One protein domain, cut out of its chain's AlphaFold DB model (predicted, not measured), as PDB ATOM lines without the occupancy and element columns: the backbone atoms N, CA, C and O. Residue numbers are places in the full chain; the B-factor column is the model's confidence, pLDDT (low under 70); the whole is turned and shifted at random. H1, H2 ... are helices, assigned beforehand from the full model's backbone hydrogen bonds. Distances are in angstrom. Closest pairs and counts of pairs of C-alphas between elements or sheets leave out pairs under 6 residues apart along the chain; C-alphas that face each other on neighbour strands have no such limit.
ATOM      1  N   TYR A  14     -37.935 -48.683 -48.987       92.88
ATOM      2  CA  TYR A  14     -37.741 -47.304 -48.545       92.88
ATOM      3  C   TYR A  14     -38.728 -46.884 -47.445       92.88
ATOM      4  O   TYR A  14     -38.306 -46.316 -46.440       92.88
ATOM      5  N   GLU A  15     -40.030 -47.145 -47.608       92.62
ATOM      6  CA  GLU A  15     -41.047 -46.791 -46.605       92.62
ATOM      7  C   GLU A  15     -40.800 -47.511 -45.282       92.62
ATOM      8  O   GLU A  15     -40.874 -46.890 -44.222       92.62
ATOM      9  N   VAL A  16     -40.444 -48.798 -45.347       94.25
ATOM     10  CA  VAL A  16     -40.100 -49.589 -44.161       94.25
ATOM     11  C   VAL A  16     -38.847 -49.027 -43.488       94.25
ATOM     12  O   VAL A  16     -38.847 -48.814 -42.277       94.25
ATOM     13  N   LEU A  17     -37.796 -48.727 -44.256       92.94
ATOM     14  CA  LEU A  17     -36.560 -48.154 -43.720       92.94
ATOM     15  C   LEU A  17     -36.794 -46.777 -43.076       92.94
ATOM     16  O   LEU A  17     -36.298 -46.512 -41.981       92.94
ATOM     17  N   LYS A  18     -37.577 -45.913 -43.729       93.06
ATOM     18  CA  LYS A  18     -37.960 -44.594 -43.212       93.06
ATOM     19  C   LYS A  18     -38.729 -44.708 -41.900       93.06
ATOM     20  O   LYS A  18     -38.408 -43.987 -40.962       93.06
ATOM     21  N   HIS A  19     -39.690 -45.626 -41.827       93.62
ATOM     22  CA  HIS A  19     -40.472 -45.848 -40.616       93.62
ATOM     23  C   HIS A  19     -39.590 -46.305 -39.447       93.62
ATOM     24  O   HIS A  19     -39.684 -45.748 -38.361       93.62
ATOM     25  N   ILE A  20     -38.650 -47.229 -39.686       92.12
ATOM     26  CA  ILE A  20     -37.698 -47.675 -38.657       92.12
ATOM     27  C   ILE A  20     -36.853 -46.507 -38.129       92.12
ATOM     28  O   ILE A  20     -36.615 -46.427 -36.924       92.12
ATOM     29  N   TYR A  21     -36.399 -45.601 -39.002       90.94
ATOM     30  CA  TYR A  21     -35.662 -44.413 -38.567       90.94
ATOM     31  C   TYR A  21     -36.517 -43.459 -37.731       90.94
ATOM     32  O   TYR A  21     -36.016 -42.904 -36.755       90.94
ATOM     33  N   GLU A  22     -37.778 -43.255 -38.109       90.94
ATOM     34  CA  GLU A  22     -38.725 -42.429 -37.352       90.94
ATOM     35  C   GLU A  22     -38.966 -43.019 -35.953       90.94
ATOM     36  O   GLU A  22     -38.798 -42.305 -34.963       90.94
ATOM     37  N   ASP A  23     -39.204 -44.330 -35.858       88.44
ATOM     38  CA  ASP A  23     -39.386 -45.035 -34.584       88.44
ATOM     39  C   ASP A  23     -38.148 -44.905 -33.673       88.44
ATOM     40  O   ASP A  23     -38.257 -44.586 -32.486       88.44
ATOM     41  N   GLU A  24     -36.937 -45.087 -34.216       85.31
ATOM     42  CA  GLU A  24     -35.693 -44.923 -33.446       85.31
ATOM     43  C   GLU A  24     -35.485 -43.488 -32.934       85.31
ATOM     44  O   GLU A  24     -34.864 -43.280 -31.884       85.31
ATOM     45  N   LEU A  25     -35.927 -42.482 -33.693       84.75
ATOM     46  CA  LEU A  25     -35.853 -41.085 -33.274       84.75
ATOM     47  C   LEU A  25     -36.819 -40.824 -32.117       84.75
ATOM     48  O   LEU A  25     -36.415 -40.224 -31.118       84.75
ATOM     49  N   GLU A  26     -38.054 -41.317 -32.201       84.19
ATOM     50  CA  GLU A  26     -39.051 -41.202 -31.131       84.19
ATOM     51  C   GLU A  26     -38.596 -41.880 -29.826       84.19
ATOM     52  O   GLU A  26     -38.735 -41.305 -28.739       84.19
ATOM     53  N   GLU A  27     -37.962 -43.054 -29.909       78.56
ATOM     54  CA  GLU A  27     -37.366 -43.727 -28.745       78.56
ATOM     55  C   GLU A  27     -36.272 -42.884 -28.065       78.56
ATOM     56  O   GLU A  27     -36.166 -42.855 -26.832       78.56
ATOM     57  N   LYS A  28     -35.456 -42.163 -28.844       76.50
ATOM     58  CA  LYS A  28     -34.418 -41.274 -28.297       76.50
ATOM     59  C   LYS A  28     -35.038 -40.077 -27.578       76.50
ATOM     60  O   LYS A  28     -34.687 -39.821 -26.426       76.50
ATOM     61  N   TYR A  29     -36.010 -39.409 -28.202       72.25
ATOM     62  CA  TYR A  29     -36.708 -38.267 -27.595       72.25
ATOM     63  C   TYR A  29     -37.430 -38.638 -26.293       72.25
ATOM     64  O   TYR A  29     -37.406 -37.879 -25.322       72.25
ATOM     65  N   THR A  30     -38.055 -39.815 -26.245       67.94
ATOM     66  CA  THR A  30     -38.754 -40.292 -25.044       67.94
ATOM     67  C   THR A  30     -37.791 -40.685 -23.924       67.94
ATOM     68  O   THR A  30     -38.102 -40.439 -22.758       67.94
ATOM     69  N   THR A  31     -36.603 -41.206 -24.250       61.44
ATOM     70  CA  THR A  31     -35.563 -41.560 -23.266       61.44
ATOM     71  C   THR A  31     -34.949 -40.333 -22.576       61.44
ATOM     72  O   THR A  31     -34.663 -40.394 -21.376       61.44
ATOM     73  N   ASP A  32     -34.802 -39.212 -23.291       59.84
ATOM     74  CA  ASP A  32     -34.305 -37.943 -22.729       59.84
ATOM     75  C   ASP A  32     -35.315 -37.288 -21.770       59.84
ATOM     76  O   ASP A  32     -34.950 -36.575 -20.828       59.84
ATOM     77  N   SER A  33     -36.606 -37.581 -21.945       60.38
ATOM     78  CA  SER A  33     -37.647 -37.203 -20.995       60.38
ATOM     79  C   SER A  33     -37.738 -38.237 -19.860       60.38
ATOM     80  O   SER A  33     -38.202 -39.358 -20.027       60.38
ATOM     81  N   ASN A  41     -38.984 -53.830 -25.756       81.75
ATOM     82  CA  ASN A  41     -38.788 -55.274 -25.774       81.75
ATOM     83  C   ASN A  41     -37.492 -55.634 -26.529       81.75
ATOM     84  O   ASN A  41     -37.296 -55.208 -27.668       81.75
ATOM     85  N   GLU A  42     -36.621 -56.440 -25.918       84.31
ATOM     86  CA  GLU A  42     -35.334 -56.846 -26.505       84.31
ATOM     87  C   GLU A  42     -35.497 -57.565 -27.854       84.31
ATOM     88  O   GLU A  42     -34.708 -57.354 -28.780       84.31
ATOM     89  N   ASN A  43     -36.569 -58.351 -28.006       89.62
ATOM     90  CA  ASN A  43     -36.874 -59.040 -29.260       89.62
ATOM     91  C   ASN A  43     -37.197 -58.045 -30.380       89.62
ATOM     92  O   ASN A  43     -36.772 -58.231 -31.517       89.62
ATOM     93  N   PHE A  44     -37.925 -56.973 -30.055       88.06
ATOM     94  CA  PHE A  44     -38.272 -55.936 -31.024       88.06
ATOM     95  C   PHE A  44     -37.023 -55.188 -31.495       88.06
ATOM     96  O   PHE A  44     -36.814 -55.051 -32.696       88.06
ATOM     97  N   ARG A  45     -36.133 -54.817 -30.565       86.19
ATOM     98  CA  ARG A  45     -34.859 -54.156 -30.893       86.19
ATOM     99  C   ARG A  45     -33.962 -55.001 -31.786       86.19
ATOM    100  O   ARG A  45     -33.340 -54.470 -32.700       86.19
ATOM    101  N   THR A  46     -33.902 -56.305 -31.530       91.44
ATOM    102  CA  THR A  46     -33.120 -57.229 -32.362       91.44
ATOM    103  C   THR A  46     -33.642 -57.238 -33.797       91.44
ATOM    104  O   THR A  46     -32.871 -57.010 -34.726       91.44
ATOM    105  N   ILE A  47     -34.958 -57.401 -33.977       92.88
ATOM    106  CA  ILE A  47     -35.589 -57.392 -35.305       92.88
ATOM    107  C   ILE A  47     -35.379 -56.044 -36.000       92.88
ATOM    108  O   ILE A  47     -35.020 -56.014 -37.174       92.88
ATOM    109  N   GLN A  48     -35.564 -54.933 -35.287       90.81
ATOM    110  CA  GLN A  48     -35.380 -53.588 -35.827       90.81
ATOM    111  C   GLN A  48     -33.944 -53.375 -36.320       90.81
ATOM    112  O   GLN A  48     -33.739 -52.898 -37.435       90.81
ATOM    113  N   PHE A  49     -32.948 -53.790 -35.531       90.94
ATOM    114  CA  PHE A  49     -31.537 -53.680 -35.892       90.94
ATOM    115  C   PHE A  49     -31.170 -54.554 -37.099       90.94
ATOM    116  O   PHE A  49     -30.506 -54.080 -38.023       90.94
ATOM    117  N   GLU A  50     -31.601 -55.817 -37.118       93.94
ATOM    118  CA  GLU A  50     -31.332 -56.738 -38.227       93.94
ATOM    119  C   GLU A  50     -32.004 -56.281 -39.525       93.94
ATOM    120  O   GLU A  50     -31.352 -56.238 -40.572       93.94
ATOM    121  N   LEU A  51     -33.276 -55.878 -39.450       93.75
ATOM    122  CA  LEU A  51     -34.042 -55.389 -40.593       93.75
ATOM    123  C   LEU A  51     -33.432 -54.107 -41.152       93.75
ATOM    124  O   LEU A  51     -33.202 -54.008 -42.356       93.75
ATOM    125  N   ARG A  52     -33.095 -53.151 -40.283       92.94
ATOM    126  CA  ARG A  52     -32.395 -51.932 -40.683       92.94
ATOM    127  C   ARG A  52     -31.080 -52.257 -41.376       92.94
ATOM    128  O   ARG A  52     -30.825 -51.743 -42.457       92.94
ATOM    129  N   LYS A  53     -30.250 -53.120 -40.784       93.06
ATOM    130  CA  LYS A  53     -28.956 -53.504 -41.362       93.06
ATOM    131  C   LYS A  53     -29.116 -54.137 -42.746       93.06
ATOM    132  O   LYS A  53     -28.307 -53.865 -43.628       93.06
ATOM    133  N   TYR A  54     -30.146 -54.959 -42.935       93.94
ATOM    134  CA  TYR A  54     -30.475 -55.550 -44.228       93.94
ATOM    135  C   TYR A  54     -30.896 -54.484 -45.251       93.94
ATOM    136  O   TYR A  54     -30.294 -54.389 -46.318       93.94
ATOM    137  N   LEU A  55     -31.865 -53.632 -44.901       91.31
ATOM    138  CA  LEU A  55     -32.385 -52.573 -45.776       91.31
ATOM    139  C   LEU A  55     -31.338 -51.496 -46.098       91.31
ATOM    140  O   LEU A  55     -31.342 -50.925 -47.185       91.31
ATOM    141  N   GLU A  56     -30.399 -51.241 -45.186       88.56
ATOM    142  CA  GLU A  56     -29.274 -50.337 -45.423       88.56
ATOM    143  C   GLU A  56     -28.263 -50.876 -46.448       88.56
ATOM    144  O   GLU A  56     -27.535 -50.084 -47.051       88.56
ATOM    145  N   GLY A  57     -28.210 -52.199 -46.643       86.88
ATOM    146  CA  GLY A  57     -27.410 -52.847 -47.685       86.88
ATOM    147  C   GLY A  57     -28.072 -52.841 -49.067       86.88
ATOM    148  O   GLY A  57     -27.415 -53.151 -50.058       86.88
ATOM    149  N   LEU A  58     -29.354 -52.482 -49.138       88.00
ATOM    150  CA  LEU A  58     -30.138 -52.393 -50.366       88.00
ATOM    151  C   LEU A  58     -30.091 -50.973 -50.958       88.00
ATOM    152  O   LEU A  58     -29.742 -50.010 -50.263       88.00
ATOM    153  N   PRO A  59     -30.483 -50.789 -52.234       83.31
ATOM    154  CA  PRO A  59     -30.558 -49.456 -52.833       83.31
ATOM    155  C   PRO A  59     -31.537 -48.526 -52.099       83.31
ATOM    156  O   PRO A  59     -31.382 -47.312 -52.218       83.31
ATOM    157  N   ALA A  60     -32.463 -49.059 -51.292       84.06
ATOM    158  CA  ALA A  60     -33.410 -48.313 -50.461       84.06
ATOM    159  C   ALA A  60     -32.760 -47.195 -49.621       84.06
ATOM    160  O   ALA A  60     -33.335 -46.117 -49.489       84.06
ATOM    161  N   LYS A  61     -31.532 -47.394 -49.115       84.25
ATOM    162  CA  LYS A  61     -30.793 -46.375 -48.340       84.25
ATOM    163  C   LYS A  61     -30.474 -45.107 -49.133       84.25
ATOM    164  O   LYS A  61     -30.389 -44.026 -48.561       84.25
ATOM    165  N   LYS A  62     -30.252 -45.243 -50.441       82.75
ATOM    166  CA  LYS A  62     -29.877 -44.137 -51.336       82.75
ATOM    167  C   LYS A  62     -31.097 -43.427 -51.929       82.75
ATOM    168  O   LYS A  62     -30.935 -42.450 -52.654       82.75
ATOM    169  N   GLN A  63     -32.298 -43.935 -51.663       84.12
ATOM    170  CA  GLN A  63     -33.539 -43.403 -52.207       84.12
ATOM    171  C   GLN A  63     -34.105 -42.302 -51.311       84.12
ATOM    172  O   GLN A  63     -33.977 -42.320 -50.090       84.12
TER     173      GLN A  63
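What this domain is: This is residues 14 to 33 and 41 to 63 of the 133 residues of the protein "DNA-directed RNA polymerase III subunit RPC9" of Pneumocystis jirovecii (strain SE8) (UniProt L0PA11). Two helices, H1 and H2, make an open V, meeting near the beginning of H1 and near the end of H2, with the short helix H3 at the point of the V. The last part of H1, residues 25 to 32, and Ser 33 after it stick out as a free arm. The printed part has 43 residues with three named helices, in the order H1, H2, H3, and no named strand; its class is all helix. It is only just loose, close to compact, with a radius of gyration of the C-alphas of 11.3 A, and it is elongated, spanning 35 by 21 by 12 A.

Where its parts are: H1 is residues 14 to 32, 27.7 A from first to last C-alpha, beginning with C-alpha 14 at (-37.741, -47.304, -48.545). H2 is residues 42 to 56, 20.9 A long, with C-alpha 42 at (-35.334, -56.846, -26.505). H3 is residues 59 to 62, four residues, ending with C-alpha 62 at (-29.877, -44.137, -51.336).

How they stand to each other: H1 touches H2 with residues 17 to 20 alone; the closest C-alphas, of Leu 17 and Arg 52, are 6.4 A apart. The two run opposite ways at a steep tilt of 45 degrees. H1 touches H3 with residues 14 to 17 alone, the closest C-alphas being those of Tyr 14 and Ala 60, 4.8 A apart. H2 and H3 are close but not clearly touching, their closest C-alphas, of Leu 55 and Lys 61, being 6.9 A apart. In H1 and H2 every O i to N i+4 pair is within hydrogen-bond range; H3 is too short for such a pair, and its one O i to N i+3 pair is within range.

The domain as a whole: The two C-alphas farthest apart, of Ser 33 and Pro 59, are 34.8 A apart. Residues 34 to 40 are not printed, and C-alphas 33 and 41 are 18.7 A apart across this cut. The link from H2 to H3 is tight. The mean pLDDT of the printed part is 85.8, and residues 30 to 33 are under 70.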